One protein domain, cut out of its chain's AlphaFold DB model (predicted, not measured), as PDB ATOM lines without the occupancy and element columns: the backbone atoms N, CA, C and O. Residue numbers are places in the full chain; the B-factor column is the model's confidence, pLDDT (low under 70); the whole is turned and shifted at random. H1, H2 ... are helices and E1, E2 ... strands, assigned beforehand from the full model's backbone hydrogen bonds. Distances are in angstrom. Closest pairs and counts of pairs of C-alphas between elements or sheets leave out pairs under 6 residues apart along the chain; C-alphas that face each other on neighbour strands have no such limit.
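AT A GLANCE: This is residues 109 to 219 of the 220 residues of an uncharacterized protein of Clostridiales bacterium (UniProt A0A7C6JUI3). What does one see first? Two long helices, H2 and H3, run opposite ways and meet side by side only near their first residues, where 127 to 131 of H2 touch 179 to 183 of H3. H2 lies over a small three-stranded sheet, E1 E2 E3, H3 packs on the hairpin E4 E5, and the short H1 sits beside E2 and H2. What is it built of? The 111 printed residues hold three named helices and five named strands in the order H1 E1 H2 E2 E3 H3 E4 E5, class mixed; one sheet is mixed, order E1 E2 E3, and the other, E4 E5, is antiparallel. It is compact, with a radius of gyration of the C-alphas of 15.2 A, and flat, spanning 50 by 35 by 19 A.

IN THESE COORDINATES: Where does the printed part begin? H1, residues 109 to 114, begins at C-alpha 109, (-15.606, -1.784, 44.946), and E1 is residues 119 to 121. What follows? H2, residues 127 to 147, measures 30.4 A; E2, residues 157 to 163, 19.6 A; E3, residues 166 to 172, 18.5 A. How does it end? H3, residues 177 to 192, measures 22.3 A, E4, residues 198 to 205, 20.6 A, and E5, residues 210 to 218, 25.6 A, ending at C-alpha 218, (-26.742, 7.827, 15.185).

HOW THE PARTS SIT: How is the larger sheet paired? E1 and E2 are parallel, with N 120 and O 160 at 2.8 A; E1, H2 and E2 form a strand-helix-strand unit, parallel neighbour strands with a helix between, its crossover right-handed. E2 and E3 are an antiparallel hairpin, with N 159 and O 170 at 2.8 A. What is on it? H2 is on one face, in two layers, helix over sheet, with C-alphas of Val 138 and Val 172 closest to E3 at 7.5 A. H1 only grazes the sheet, and touches residues 137 to 144 of H2 at a steep tilt of 61 degrees, closest C-alphas Val 111 and Ile 141, 6.0 A. How does H3 stand? H2 and H3 only just touch, with 3 pairs of C-alphas within 8 A, closest Met 127 and Tyr 183 at 7.8 A, at a shallow tilt of 9 degrees. The closest C-alphas of H3 and E4 are Ser 186 and Val 200, 5.8 A. How is the last hairpin paired? E4 and E5 are antiparallel, with N 201 and O 215 at 2.9 A; E3 and E4 are near each other, while E3 and E5 are apart. In H1, H2 and H3 every O i to N i+4 pair is within hydrogen-bond range.

THE WHOLE: How far does it reach? The two C-alphas farthest apart, Asp 149 and Asp 195, are 51.4 A apart. Is anything cut or long? The printed part has no cut and no long link. Where is confidence low? Residues 173 to 180 and 203 to 212 include the 18 residues under 70; the mean pLDDT of the printed part is 80.1.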
ATOM      1  N   GLU A 109     -14.870  -0.632  45.480       94.06
ATOM      2  CA  GLU A 109     -15.606  -1.784  44.946       94.06
ATOM      3  C   GLU A 109     -16.460  -2.477  46.011       94.06
ATOM      4  O   GLU A 109     -17.580  -2.903  45.724       94.06
ATOM      5  N   TYR A 110     -15.970  -2.603  47.246       95.38
ATOM      6  CA  TYR A 110     -16.738  -3.192  48.342       95.38
ATOM      7  C   TYR A 110     -18.009  -2.398  48.644       95.38
ATOM      8  O   TYR A 110     -19.085  -2.994  48.762       95.38
ATOM      9  N   VAL A 111     -17.911  -1.069  48.714       95.12
ATOM     10  CA  VAL A 111     -19.071  -0.188  48.919       95.12
ATOM     11  C   VAL A 111     -20.033  -0.284  47.738       95.12
ATOM     12  O   VAL A 111     -21.227  -0.517  47.931       95.12
ATOM     13  N   ILE A 112     -19.521  -0.201  46.506       93.75
ATOM     14  CA  ILE A 112     -20.332  -0.305  45.286       93.75
ATOM     15  C   ILE A 112     -21.075  -1.638  45.231       93.75
ATOM     16  O   ILE A 112     -22.270  -1.660  44.952       93.75
ATOM     17  N   ASN A 113     -20.415  -2.752  45.550       93.56
ATOM     18  CA  ASN A 113     -21.023  -4.082  45.502       93.56
ATOM     19  C   ASN A 113     -22.177  -4.275  46.495       93.56
ATOM     20  O   ASN A 113     -23.022  -5.144  46.274       93.56
ATOM     21  N   GLN A 114     -22.220  -3.482  47.565       93.12
ATOM     22  CA  GLN A 114     -23.323  -3.456  48.530       93.12
ATOM     23  C   GLN A 114     -24.368  -2.385  48.209       93.12
ATOM     24  O   GLN A 114     -25.459  -2.389  48.781       93.12
ATOM     25  N   SER A 115     -24.038  -1.465  47.308       91.56
ATOM     26  CA  SER A 115     -24.890  -0.354  46.928       91.56
ATOM     27  C   SER A 115     -25.935  -0.776  45.889       91.56
ATOM     28  O   SER A 115     -25.632  -1.558  44.981       91.56
ATOM     29  N   PRO A 116     -27.156  -0.204  45.927       89.12
ATOM     30  CA  PRO A 116     -28.115  -0.354  44.832       89.12
ATOM     31  C   PRO A 116     -27.625   0.274  43.516       89.12
ATOM     32  O   PRO A 116     -28.225   0.027  42.476       89.12
ATOM     33  N   TYR A 117     -26.553   1.074  43.545       86.06
ATOM     34  CA  TYR A 117     -26.050   1.809  42.383       86.06
ATOM     35  C   TYR A 117     -24.955   1.081  41.596       86.06
ATOM     36  O   TYR A 117     -24.443   1.636  40.628       86.06
ATOM     37  N   ARG A 118     -24.600  -0.157  41.974       88.81
ATOM     38  CA  ARG A 118     -23.675  -0.995  41.188       88.81
ATOM     39  C   ARG A 118     -24.118  -1.108  39.731       88.81
ATOM     40  O   ARG A 118     -23.309  -0.992  38.814       88.81
ATOM     41  N   GLU A 119     -25.409  -1.360  39.547       91.12
ATOM     42  CA  GLU A 119     -26.087  -1.283  38.263       91.12
ATOM     43  C   GLU A 119     -27.303  -0.379  38.437       91.12
ATOM     44  O   GLU A 119     -28.302  -0.775  39.035       91.12
ATOM     45  N   TYR A 120     -27.184   0.860  37.972       89.50
ATOM     46  CA  TYR A 120     -28.163   1.900  38.221       89.50
ATOM     47  C   TYR A 120     -28.959   2.221  36.956       89.50
ATOM     48  O   TYR A 120     -28.450   2.853  36.027       89.50
ATOM     49  N   ASP A 121     -30.217   1.779  36.915       89.12
ATOM     50  CA  ASP A 121     -31.148   2.151  35.849       89.12
ATOM     51  C   ASP A 121     -31.676   3.569  36.068       89.12
ATOM     52  O   ASP A 121     -32.381   3.854  37.038       89.12
ATOM     53  N   ILE A 122     -31.320   4.457  35.145       84.31
ATOM     54  CA  ILE A 122     -31.672   5.874  35.177       84.31
ATOM     55  C   ILE A 122     -32.775   6.223  34.170       84.31
ATOM     56  O   ILE A 122     -33.038   7.401  33.938       84.31
ATOM     57  N   THR A 123     -33.400   5.230  33.525       81.12
ATOM     58  CA  THR A 123     -34.346   5.439  32.412       81.12
ATOM     59  C   THR A 123     -35.494   6.373  32.779       81.12
ATOM     60  O   THR A 123     -35.804   7.285  32.009       81.12
ATOM     61  N   ASP A 124     -36.069   6.167  33.962       85.44
ATOM     62  CA  ASP A 124     -37.233   6.900  34.465       85.44
ATOM     63  C   ASP A 124     -36.898   7.760  35.695       85.44
ATOM     64  O   ASP A 124     -37.793   8.236  36.393       85.44
ATOM     65  N   VAL A 125     -35.606   7.969  35.969       82.81
ATOM     66  CA  VAL A 125     -35.138   8.711  37.142       82.81
ATOM     67  C   VAL A 125     -34.803  10.159  36.755       82.81
ATOM     68  O   VAL A 125     -34.067  10.378  35.786       82.81
ATOM     69  N   PRO A 126     -35.297  11.173  37.492       82.38
ATOM     70  CA  PRO A 126     -34.883  12.559  37.296       82.38
ATOM     71  C   PRO A 126     -33.370  12.723  37.462       82.38
ATOM     72  O   PRO A 126     -32.760  12.138  38.352       82.38
ATOM     73  N   MET A 127     -32.740  13.557  36.637       71.69
ATOM     74  CA  MET A 127     -31.281  13.695  36.661       71.69
ATOM     75  C   MET A 127     -30.763  14.265  37.980       71.69
ATOM     76  O   MET A 127     -29.697  13.874  38.444       71.69
ATOM     77  N   GLU A 128     -31.512  15.172  38.602       75.12
ATOM     78  CA  GLU A 128     -31.167  15.702  39.916       75.12
ATOM     79  C   GLU A 128     -31.039  14.573  40.945       75.12
ATOM     80  O   GLU A 128     -30.113  14.579  41.752       75.12
ATOM     81  N   GLU A 129     -31.922  13.577  40.866       85.62
ATOM     82  CA  GLU A 129     -31.889  12.392  41.719       85.62
ATOM     83  C   GLU A 129     -30.717  11.470  41.352       85.62
ATOM     84  O   GLU A 129     -30.011  11.007  42.243       85.62
ATOM     85  N   VAL A 130     -30.426  11.277  40.060       83.31
ATOM     86  CA  VAL A 130     -29.249  10.509  39.609       83.31
ATOM     87  C   VAL A 130     -27.953  11.107  40.160       83.31
ATOM     88  O   VAL A 130     -27.132  10.389  40.729       83.31
ATOM     89  N   VAL A 131     -27.778  12.427  40.038       79.38
ATOM     90  CA  VAL A 131     -26.598  13.139  40.548       79.38
ATOM     91  C   VAL A 131     -26.507  13.018  42.067       79.38
ATOM     92  O   VAL A 131     -25.438  12.704  42.582       79.38
ATOM     93  N   GLN A 132     -27.615  13.218  42.788       84.00
ATOM     94  CA  GLN A 132     -27.646  13.069  44.247       84.00
ATOM     95  C   GLN A 132     -27.292  11.647  44.688       84.00
ATOM     96  O   GLN A 132     -26.553  11.467  45.655       84.00
ATOM     97  N   ASN A 133     -27.778  10.636  43.973       89.12
ATOM     98  CA  ASN A 133     -27.518   9.237  44.287       89.12
ATOM     99  C   ASN A 133     -26.058   8.852  44.046       89.12
ATOM    100  O   ASN A 133     -25.464   8.177  44.886       89.12
ATOM    101  N   ILE A 134     -25.449   9.344  42.968       85.44
ATOM    102  CA  ILE A 134     -24.022   9.120  42.716       85.44
ATOM    103  C   ILE A 134     -23.159   9.896  43.719       85.44
ATOM    104  O   ILE A 134     -22.212   9.339  44.259       85.44
ATOM    105  N   GLN A 135     -23.514  11.138  44.059       84.75
ATOM    106  CA  GLN A 135     -22.827  11.887  45.119       84.75
ATOM    107  C   GLN A 135     -22.915  11.182  46.474       84.75
ATOM    108  O   GLN A 135     -21.950  11.170  47.236       84.75
ATOM    109  N   LYS A 136     -24.066  10.572  46.773       89.62
ATOM    110  CA  LYS A 136     -24.244   9.762  47.974       89.62
ATOM    111  C   LYS A 136     -23.336   8.533  47.951       89.62
ATOM    112  O   LYS A 136     -22.679   8.281  48.952       89.62
ATOM    113  N   LEU A 137     -23.261   7.819  46.825       91.12
ATOM    114  CA  LEU A 137     -22.341   6.691  46.654       91.12
ATOM    115  C   LEU A 137     -20.884   7.111  46.887       91.12
ATOM    116  O   LEU A 137     -20.190   6.473  47.668       91.12
ATOM    117  N   VAL A 138     -20.443   8.205  46.259       88.06
ATOM    118  CA  VAL A 138     -19.093   8.763  46.446       88.06
ATOM    119  C   VAL A 138     -18.836   9.082  47.918       88.06
ATOM    120  O   VAL A 138     -17.826   8.667  48.468       88.06
ATOM    121  N   SER A 139     -19.783   9.729  48.605       89.25
ATOM    122  CA  SER A 139     -19.645  10.026  50.035       89.25
ATOM    123  C   SER A 139     -19.594   8.772  50.916       89.25
ATOM    124  O   SER A 139     -18.943   8.797  51.960       89.25
ATOM    125  N   GLU A 140     -20.297   7.699  50.543       93.25
ATOM    126  CA  GLU A 140     -20.222   6.403  51.227       93.25
ATOM    127  C   GLU A 140     -18.848   5.749  51.020       93.25
ATOM    128  O   GLU A 140     -18.291   5.223  51.983       93.25
ATOM    129  N   ILE A 141     -18.274   5.845  49.816       93.06
ATOM    130  CA  ILE A 141     -16.906   5.389  49.528       93.06
ATOM    131  C   ILE A 141     -15.887   6.200  50.333       93.06
ATOM    132  O   ILE A 141     -15.044   5.611  51.006       93.06
ATOM    133  N   ASP A 142     -15.980   7.529  50.317       91.25
ATOM    134  CA  ASP A 142     -15.050   8.410  51.033       91.25
ATOM    135  C   ASP A 142     -15.076   8.134  52.542       91.25
ATOM    136  O   ASP A 142     -14.032   8.045  53.187       91.25
ATOM    137  N   LYS A 143     -16.271   7.909  53.101       93.81
ATOM    138  CA  LYS A 143     -16.431   7.514  54.502       93.81
ATOM    139  C   LYS A 143     -15.761   6.170  54.792       93.81
ATOM    140  O   LYS A 143     -15.125   6.022  55.831       93.81
ATOM    141  N   GLU A 144     -15.924   5.193  53.907       94.69
ATOM    142  CA  GLU A 144     -15.303   3.880  54.068       94.69
ATOM    143  C   GLU A 144     -13.772   3.977  53.976       94.69
ATOM    144  O   GLU A 144     -13.065   3.369  54.776       94.69
ATOM    145  N   LEU A 145     -13.243   4.789  53.056       93.56
ATOM    146  CA  LEU A 145     -11.813   5.080  52.958       93.56
ATOM    147  C   LEU A 145     -11.282   5.746  54.231       93.56
ATOM    148  O   LEU A 145     -10.202   5.386  54.702       93.56
ATOM    149  N   ASP A 146     -12.034   6.672  54.823       92.69
ATOM    150  CA  ASP A 146     -11.682   7.296  56.100       92.69
ATOM    151  C   ASP A 146     -11.549   6.277  57.244       92.69
ATOM    152  O   ASP A 146     -10.661   6.433  58.085       92.69
ATOM    153  N   GLU A 147     -12.344   5.197  57.262       92.00
ATOM    154  CA  GLU A 147     -12.192   4.117  58.256       92.00
ATOM    155  C   GLU A 147     -10.827   3.412  58.171       92.00
ATOM    156  O   GLU A 147     -10.368   2.835  59.158       92.00
ATOM    157  N   TYR A 148     -10.164   3.496  57.014       90.50
ATOM    158  CA  TYR A 148      -8.838   2.941  56.744       90.50
ATOM    159  C   TYR A 148      -7.715   3.999  56.737       90.50
ATOM    160  O   TYR A 148      -6.617   3.714  56.256       90.50
ATOM    161  N   ASP A 149      -7.954   5.212  57.262       90.31
ATOM    162  CA  ASP A 149      -7.030   6.362  57.200       90.31
ATOM    163  C   ASP A 149      -6.702   6.803  55.743       90.31
ATOM    164  O   ASP A 149      -5.593   7.277  55.453       90.31
ATOM    165  N   LEU A 150      -7.650   6.643  54.805       89.94
ATOM    166  CA  LEU A 150      -7.462   6.842  53.360       89.94
ATOM    167  C   LEU A 150      -8.352   7.908  52.704       89.94
ATOM    168  O   LEU A 150      -8.427   7.928  51.480       89.94
ATOM    169  N   GLY A 151      -8.935   8.860  53.436       81.94
ATOM    170  CA  GLY A 151      -9.783   9.915  52.842       81.94
ATOM    171  C   GLY A 151      -9.138  10.814  51.776       81.94
ATOM    172  O   GLY A 151      -9.815  11.604  51.130       81.94
ATOM    173  N   TYR A 152      -7.820  10.730  51.581       78.31
ATOM    174  CA  TYR A 152      -7.080  11.438  50.527       78.31
ATOM    175  C   TYR A 152      -6.650  10.525  49.369       78.31
ATOM    176  O   TYR A 152      -5.966  10.980  48.447       78.31
ATOM    177  N   ALA A 153      -6.952   9.228  49.444       84.88
ATOM    178  CA  ALA A 153      -6.576   8.271  48.422       84.88
ATOM    179  C   ALA A 153      -7.467   8.447  47.192       84.88
ATOM    180  O   ALA A 153      -8.689   8.493  47.293       84.88
ATOM    181  N   ALA A 154      -6.839   8.516  46.020       83.31
ATOM    182  CA  ALA A 154      -7.558   8.331  44.773       83.31
ATOM    183  C   ALA A 154      -7.939   6.852  44.627       83.31
ATOM    184  O   ALA A 154      -7.155   5.973  45.000       83.31
ATOM    185  N   TYR A 155      -9.119   6.619  44.067       87.56
ATOM    186  CA  TYR A 155      -9.632   5.313  43.688       87.56
ATOM    187  C   TYR A 155     -10.291   5.424  42.318       87.56
ATOM    188  O   TYR A 155     -10.877   6.460  41.994       87.56
ATOM    189  N   ASP A 156     -10.206   4.345  41.553       82.50
ATOM    190  CA  ASP A 156     -10.914   4.188  40.288       82.50
ATOM    191  C   ASP A 156     -11.867   2.999  40.439       82.50
ATOM    192  O   ASP A 156     -11.428   1.851  40.501       82.50
ATOM    193  N   ALA A 157     -13.174   3.255  40.537       82.31
ATOM    194  CA  ALA A 157     -14.161   2.195  40.729       82.31
ATOM    195  C   ALA A 157     -15.287   2.288  39.703       82.31
ATOM    196  O   ALA A 157     -15.816   3.361  39.448       82.31
ATOM    197  N   GLU A 158     -15.680   1.169  39.101       84.06
ATOM    198  CA  GLU A 158     -16.671   1.172  38.023       84.06
ATOM    199  C   GLU A 158     -18.101   0.947  38.539       84.06
ATOM    200  O   GLU A 158     -18.367   0.029  39.318       84.06
ATOM    201  N   ILE A 159     -19.046   1.743  38.035       85.56
ATOM    202  CA  ILE A 159     -20.487   1.466  38.101       85.56
ATOM    203  C   ILE A 159     -21.043   1.240  36.696       85.56
ATOM    204  O   ILE A 159     -20.495   1.725  35.707       85.56
ATOM    205  N   CYS A 160     -22.171   0.542  36.597       85.06
ATOM    206  CA  CYS A 160     -22.908   0.382  35.349       85.06
ATOM    207  C   CYS A 160     -24.167   1.251  35.376       85.06
ATOM    208  O   CYS A 160     -25.067   1.022  36.177       85.06
ATOM    209  N   ILE A 161     -24.278   2.212  34.465       83.81
ATOM    210  CA  ILE A 161     -25.512   2.961  34.225       83.81
ATOM    211  C   ILE A 161     -26.334   2.241  33.157       83.81
ATOM    212  O   ILE A 161     -25.820   1.900  32.091       83.81
ATOM    213  N   VAL A 162     -27.625   2.037  33.419       83.25
ATOM    214  CA  VAL A 162     -28.577   1.499  32.443       83.25
ATOM    215  C   VAL A 162     -29.508   2.613  31.979       83.25
ATOM    216  O   VAL A 162     -30.118   3.306  32.788       83.25
ATOM    217  N   TYR A 163     -29.620   2.804  30.667       76.94
ATOM    218  CA  TYR A 163     -30.549   3.765  30.076       76.94
ATOM    219  C   TYR A 163     -31.241   3.160  28.859       76.94
ATOM    220  O   TYR A 163     -30.606   2.848  27.845       76.94
ATOM    221  N   LYS A 164     -32.564   2.993  28.955       77.75
ATOM    222  CA  LYS A 164     -33.411   2.366  27.926       77.75
ATOM    223  C   LYS A 164     -32.882   0.995  27.490       77.75
ATOM    224  O   LYS A 164     -32.866   0.677  26.303       77.75
ATOM    225  N   GLY A 165     -32.404   0.210  28.456       76.75
ATOM    226  CA  GLY A 165     -31.829  -1.119  28.233       76.75
ATOM    227  C   GLY A 165     -30.381  -1.140  27.726       76.75
ATOM    228  O   GLY A 165     -29.824  -2.224  27.578       76.75
ATOM    229  N   ASN A 166     -29.751   0.015  27.484       73.44
ATOM    230  CA  ASN A 166     -28.332   0.097  27.122       73.44
ATOM    231  C   ASN A 166     -27.472   0.263  28.376       73.44
ATOM    232  O   ASN A 166     -27.847   1.025  29.265       73.44
ATOM    233  N   ARG A 167     -26.331  -0.431  28.429       79.25
ATOM    234  CA  ARG A 167     -25.409  -0.442  29.574       79.25
ATOM    235  C   ARG A 167     -24.183   0.413  29.275       79.25
ATOM    236  O   ARG A 167     -23.573   0.240  28.222       79.25
ATOM    237  N   TYR A 168     -23.818   1.276  30.213       73.06
ATOM    238  CA  TYR A 168     -22.671   2.172  30.129       73.06
ATOM    239  C   TYR A 168     -21.836   2.016  31.393       73.06
ATOM    240  O   TYR A 168     -22.323   2.295  32.488       73.06
ATOM    241  N   ASN A 169     -20.590   1.577  31.252       76.19
ATOM    242  CA  ASN A 169     -19.669   1.553  32.380       76.19
ATOM    243  C   ASN A 169     -19.128   2.961  32.601       76.19
ATOM    244  O   ASN A 169     -18.743   3.648  31.654       76.19
ATOM    245  N   LEU A 170     -19.116   3.377  33.856       74.19
ATOM    246  CA  LEU A 170     -18.617   4.664  34.281       74.19
ATOM    247  C   LEU A 170     -17.636   4.443  35.423       74.19
ATOM    248  O   LEU A 170     -17.999   3.857  36.442       74.19
ATOM    249  N   THR A 171     -16.433   4.981  35.281       75.25
ATOM    250  CA  THR A 171     -15.505   5.093  36.400       75.25
ATOM    251  C   THR A 171     -15.960   6.225  37.313       75.25
ATOM    252  O   THR A 171     -16.043   7.389  36.921       75.25
ATOM    253  N   VAL A 172     -16.294   5.865  38.542       74.00
ATOM    254  CA  VAL A 172     -16.536   6.769  39.653       74.00
ATOM    255  C   VAL A 172     -15.204   6.987  40.360       74.00
ATOM    256  O   VAL A 172     -14.562   6.051  40.833       74.00
ATOM    257  N   GLY A 173     -14.810   8.253  40.397       65.12
ATOM    258  CA  GLY A 173     -13.638   8.785  41.076       65.12
ATOM    259  C   GLY A 173     -13.891  10.262  41.387       65.12
ATOM    260  O   GLY A 173     -15.037  10.714  41.401       65.12
ATOM    261  N   VAL A 174     -12.837  11.053  41.583       52.00
ATOM    262  CA  VAL A 174     -12.925  12.458  42.048       52.00
ATOM    263  C   VAL A 174     -13.718  13.397  41.106       52.00
ATOM    264  O   VAL A 174     -14.051  14.516  41.493       52.00
ATOM    265  N   THR A 175     -14.102  12.976  39.897       52.75
ATOM    266  CA  THR A 175     -14.809  13.829  38.926       52.75
ATOM    267  C   THR A 175     -16.176  13.273  38.515       52.75
ATOM    268  O   THR A 175     -16.309  12.527  37.549       52.75
ATOM    269  N   ASN A 176     -17.235  13.764  39.173       59.84
ATOM    270  CA  ASN A 176     -18.662  13.609  38.810       59.84
ATOM    271  C   ASN A 176     -19.033  14.150  37.400       59.84
ATOM    272  O   ASN A 176     -20.200  14.186  37.004       59.84
ATOM    273  N   GLU A 177     -18.051  14.640  36.650       66.00
ATOM    274  CA  GLU A 177     -18.191  15.463  35.451       66.00
ATOM    275  C   GLU A 177     -18.628  14.641  34.231       66.00
ATOM    276  O   GLU A 177     -19.430  15.118  33.427       66.00
ATOM    277  N   ALA A 178     -18.188  13.384  34.125       65.25
ATOM    278  CA  ALA A 178     -18.529  12.498  33.012       65.25
ATOM    279  C   ALA A 178     -20.042  12.205  32.930       65.25
ATOM    280  O   ALA A 178     -20.637  12.313  31.856       65.25
ATOM    281  N   ILE A 179     -20.697  11.942  34.068       66.62
ATOM    282  CA  ILE A 179     -22.156  11.717  34.144       66.62
ATOM    283  C   ILE A 179     -22.918  12.948  33.664       66.62
ATOM    284  O   ILE A 179     -23.841  12.854  32.852       66.62
ATOM    285  N   ILE A 180     -22.503  14.119  34.150       69.94
ATOM    286  CA  ILE A 180     -23.116  15.404  33.810       69.94
ATOM    287  C   ILE A 180     -22.983  15.665  32.306       69.94
ATOM    288  O   ILE A 180     -23.923  16.161  31.677       69.94
ATOM    289  N   LEU A 181     -21.840  15.324  31.710       75.69
ATOM    290  CA  LEU A 181     -21.599  15.494  30.281       75.69
ATOM    291  C   LEU A 181     -22.447  14.537  29.434       75.69
ATOM    292  O   LEU A 181     -23.154  15.017  28.545       75.69
ATOM    293  N   ILE A 182     -22.444  13.229  29.727       72.50
ATOM    294  CA  ILE A 182     -23.270  12.242  29.003       72.50
ATOM    295  C   ILE A 182     -24.738  12.657  29.050       72.50
ATOM    296  O   ILE A 182     -25.407  12.686  28.014       72.50
ATOM    297  N   TYR A 183     -25.241  13.040  30.225       70.81
ATOM    298  CA  TYR A 183     -26.621  13.482  30.374       70.81
ATOM    299  C   TYR A 183     -26.936  14.719  29.531       70.81
ATOM    300  O   TYR A 183     -27.889  14.709  28.747       70.81
ATOM    301  N   ASN A 184     -26.152  15.792  29.687       78.88
ATOM    302  CA  ASN A 184     -26.437  17.054  29.010       78.88
ATOM    303  C   ASN A 184     -26.428  16.877  27.494       78.88
ATOM    304  O   ASN A 184     -27.317  17.388  26.810       78.88
ATOM    305  N   TRP A 185     -25.470  16.106  26.981       84.75
ATOM    306  CA  TRP A 185     -25.397  15.794  25.563       84.75
ATOM    307  C   TRP A 185     -26.521  14.866  25.109       84.75
ATOM    308  O   TRP A 185     -27.088  15.115  24.048       84.75
ATOM    309  N   SER A 186     -26.928  13.881  25.913       75.25
ATOM    310  CA  SER A 186     -28.066  13.001  25.597       75.25
ATOM    311  C   SER A 186     -29.375  13.781  25.504       75.25
ATOM    312  O   SER A 186     -30.120  13.657  24.528       75.25
ATOM    313  N   ARG A 187     -29.634  14.660  26.480       78.44
ATOM    314  CA  ARG A 187     -30.795  15.556  26.473       78.44
ATOM    315  C   ARG A 187     -30.758  16.482  25.260       78.44
ATOM    316  O   ARG A 187     -31.736  16.568  24.521       78.44
ATOM    317  N   ARG A 188     -29.615  17.130  25.018       83.94
ATOM    318  CA  ARG A 188     -29.451  18.069  23.905       83.94
ATOM    319  C   ARG A 188     -29.614  17.387  22.548       83.94
ATOM    320  O   ARG A 188     -30.241  17.949  21.655       83.94
ATOM    321  N   ALA A 189     -29.093  16.173  22.397       83.44
ATOM    322  CA  ALA A 189     -29.255  15.380  21.189       83.44
ATOM    323  C   ALA A 189     -30.728  15.039  20.937       83.44
ATOM    324  O   ALA A 189     -31.179  15.131  19.799       83.44
ATOM    325  N   LYS A 190     -31.495  14.723  21.988       76.62
ATOM    326  CA  LYS A 190     -32.930  14.447  21.866       76.62
ATOM    327  C   LYS A 190     -33.749  15.688  21.507       76.62
ATOM    328  O   LYS A 190     -34.677  15.577  20.714       76.62
ATOM    329  N   GLU A 191     -33.403  16.854  22.053       80.38
ATOM    330  CA  GLU A 191     -34.028  18.133  21.680       80.38
ATOM    331  C   GLU A 191     -33.773  18.493  20.212       80.38
ATOM    332  O   GLU A 191     -34.678  18.937  19.511       80.38
ATOM    333  N   LEU A 192     -32.532  18.320  19.750       89.25
ATOM    334  CA  LEU A 192     -32.124  18.678  18.391       89.25
ATOM    335  C   LEU A 192     -32.587  17.657  17.349       89.25
ATOM    336  O   LEU A 192     -32.871  18.021  16.209       89.25
ATOM    337  N   PHE A 193     -32.643  16.382  17.730       89.94
ATOM    338  CA  PHE A 193     -32.912  15.264  16.834       89.94
ATOM    339  C   PHE A 193     -33.960  14.316  17.436       89.94
ATOM    340  O   PHE A 193     -33.654  13.157  17.728       89.94
ATOM    341  N   PRO A 194     -35.210  14.775  17.619       83.38
ATOM    342  CA  PRO A 194     -36.240  14.016  18.329       83.38
ATOM    343  C   PRO A 194     -36.548  12.662  17.682       83.38
ATOM    344  O   PRO A 194     -36.786  11.689  18.401       83.38
ATOM    345  N   ASP A 195     -36.466  12.578  16.354       93.31
ATOM    346  CA  ASP A 195     -36.781  11.371  15.582       93.31
ATOM    347  C   ASP A 195     -35.572  10.451  15.363       93.31
ATOM    348  O   ASP A 195     -35.701   9.383  14.766       93.31
ATOM    349  N   LYS A 196     -34.380  10.852  15.821       86.38
ATOM    350  CA  LYS A 196     -33.153  10.068  15.654       86.38
ATOM    351  C   LYS A 196     -32.800   9.344  16.944       86.38
ATOM    352  O   LYS A 196     -32.926   9.890  18.040       86.38
ATOM    353  N   ASN A 197     -32.304   8.119  16.805       82.81
ATOM    354  CA  ASN A 197     -31.705   7.390  17.912       82.81
ATOM    355  C   ASN A 197     -30.218   7.766  18.015       82.81
ATOM    356  O   ASN A 197     -29.373   7.168  17.349       82.81
ATOM    357  N   ILE A 198     -29.924   8.831  18.765       84.62
ATOM    358  CA  ILE A 198     -28.556   9.305  19.004       84.62
ATOM    359  C   ILE A 198     -28.032   8.678  20.297       84.62
ATOM    360  O   ILE A 198     -28.640   8.862  21.351       84.62
ATOM    361  N   ILE A 199     -26.905   7.977  20.207       79.50
ATOM    362  CA  ILE A 199     -26.152   7.462  21.351       79.50
ATOM    363  C   ILE A 199     -25.075   8.485  21.714       79.50
ATOM    364  O   ILE A 199     -24.477   9.103  20.829       79.50
ATOM    365  N   VAL A 200     -24.862   8.677  23.015       78.12
ATOM    366  CA  VAL A 200     -23.843   9.564  23.575       78.12
ATOM    367  C   VAL A 200     -22.896   8.725  24.416       78.12
ATOM    368  O   VAL A 200     -23.300   8.164  25.430       78.12
ATOM    369  N   GLU A 201     -21.644   8.654  23.993       74.88
ATOM    370  CA  GLU A 201     -20.583   7.938  24.691       74.88
ATOM    371  C   GLU A 201     -19.579   8.920  25.281       74.88
ATOM    372  O   GLU A 201     -19.256   9.946  24.680       74.88
ATOM    373  N   TYR A 202     -19.074   8.578  26.457       75.31
ATOM    374  CA  TYR A 202     -17.935   9.232  27.077       75.31
ATOM    375  C   TYR A 202     -16.664   8.445  26.773       75.31
ATOM    376  O   TYR A 202     -16.680   7.215  26.783       75.31
ATOM    377  N   GLY A 203     -15.565   9.150  26.527       66.81
ATOM    378  CA  GLY A 203     -14.246   8.543  26.395       66.81
ATOM    379  C   GLY A 203     -13.166   9.440  26.982       66.81
ATOM    380  O   GLY A 203     -13.266  10.663  26.906       66.81
ATOM    381  N   GLU A 204     -12.114   8.833  27.518       63.47
ATOM    382  CA  GLU A 204     -10.966   9.531  28.127       63.47
ATOM    383  C   GLU A 204      -9.754   9.618  27.190       63.47
ATOM    384  O   GLU A 204      -8.686  10.096  27.569       63.47
ATOM    385  N   GLU A 205      -9.922   9.161  25.946       57.47
ATOM    386  CA  GLU A 205      -8.843   9.004  24.979       57.47
ATOM    387  C   GLU A 205      -9.139   9.761  23.684       57.47
ATOM    388  O   GLU A 205      -9.499   9.187  22.655       57.47
ATOM    389  N   LEU A 206      -8.935  11.076  23.701       48.97
ATOM    390  CA  LEU A 206      -8.813  11.846  22.467       48.97
ATOM    391  C   LEU A 206      -7.403  12.438  22.381       48.97
ATOM    392  O   LEU A 206      -7.039  13.340  23.122       48.97
ATOM    393  N   MET A 207      -6.621  11.912  21.430       44.31
ATOM    394  CA  MET A 207      -5.255  12.344  21.078       44.31
ATOM    395  C   MET A 207      -4.110  11.949  22.031       44.31
ATOM    396  O   MET A 207      -3.074  12.606  22.040       44.31
ATOM    397  N   GLY A 208      -4.227  10.838  22.764       47.12
ATOM    398  CA  GLY A 208      -3.101  10.286  23.538       47.12
ATOM    399  C   GLY A 208      -2.743  11.063  24.812       47.12
ATOM    400  O   GLY A 208      -1.698  10.798  25.405       47.12
ATOM    401  N   GLU A 209      -3.611  11.982  25.240       46.03
ATOM    402  CA  GLU A 209      -3.572  12.664  26.538       46.03
ATOM    403  C   GLU A 209      -4.895  12.438  27.293       46.03
ATOM    404  O   GLU A 209      -5.891  12.052  26.681       46.03
ATOM    405  N   LEU A 210      -4.893  12.682  28.613       53.59
ATOM    406  CA  LEU A 210      -6.062  12.636  29.513       53.59
ATOM    407  C   LEU A 210      -7.083  13.730  29.138       53.59
ATOM    408  O   LEU A 210      -7.179  14.766  29.798       53.59
ATOM    409  N   GLY A 211      -7.799  13.533  28.033       55.44
ATOM    410  CA  GLY A 211      -8.779  14.464  27.489       55.44
ATOM    411  C   GLY A 211     -10.181  13.876  27.536       55.44
ATOM    412  O   GLY A 211     -10.448  12.855  26.907       55.44
ATOM    413  N   LEU A 212     -11.093  14.550  28.239       66.50
ATOM    414  CA  LEU A 212     -12.510  14.184  28.255       66.50
ATOM    415  C   LEU A 212     -13.108  14.377  26.860       66.50
ATOM    416  O   LEU A 212     -13.009  15.455  26.267       66.50
ATOM    417  N   SER A 213     -13.783  13.350  26.358       74.69
ATOM    418  CA  SER A 213     -14.493  13.396  25.089       74.69
ATOM    419  C   SER A 213     -15.921  12.900  25.216       74.69
ATOM    420  O   SER A 213     -16.229  12.016  26.012       74.69
ATOM    421  N   ILE A 214     -16.794  13.493  24.404       81.12
ATOM    422  CA  ILE A 214     -18.161  13.030  24.214       81.12
ATOM    423  C   ILE A 214     -18.350  12.751  22.730       81.12
ATOM    424  O   ILE A 214     -18.226  13.653  21.899       81.12
ATOM    425  N   THR A 215     -18.659  11.501  22.407       84.00
ATOM    426  CA  THR A 215     -18.936  11.057  21.044       84.00
ATOM    427  C   THR A 215     -20.437  10.889  20.881       84.00
ATOM    428  O   THR A 215     -21.080  10.192  21.659       84.00
ATOM    429  N   LEU A 216     -21.007  11.532  19.860       86.88
ATOM    430  CA  LEU A 216     -22.408  11.366  19.492       86.88
ATOM    431  C   LEU A 216     -22.486  10.665  18.143       86.88
ATOM    432  O   LEU A 216     -21.915  11.148  17.163       86.88
ATOM    433  N   TYR A 217     -23.228   9.569  18.065       88.00
ATOM    434  CA  TYR A 217     -23.467   8.876  16.801       88.00
ATOM    435  C   TYR A 217     -24.907   8.388  16.702       88.00
ATOM    436  O   TYR A 217     -25.579   8.118  17.695       88.00
ATOM    437  N   GLN A 218     -25.407   8.327  15.472       87.56
ATOM    438  CA  GLN A 218     -26.742   7.827  15.185       87.56
ATOM    439  C   GLN A 218     -26.679   6.311  15.008       87.56
ATOM    440  O   GLN A 218     -25.941   5.823  14.152       87.56
ATOM    441  N   GLN A 219     -27.490   5.579  15.767       82.06
ATOM    442  CA  GLN A 219     -27.735   4.168  15.495       82.06
ATOM    443  C   GLN A 219     -28.683   4.074  14.288       82.06
ATOM    444  O   GLN A 219     -29.788   4.624  14.327       82.06
TER     445      GLN A 219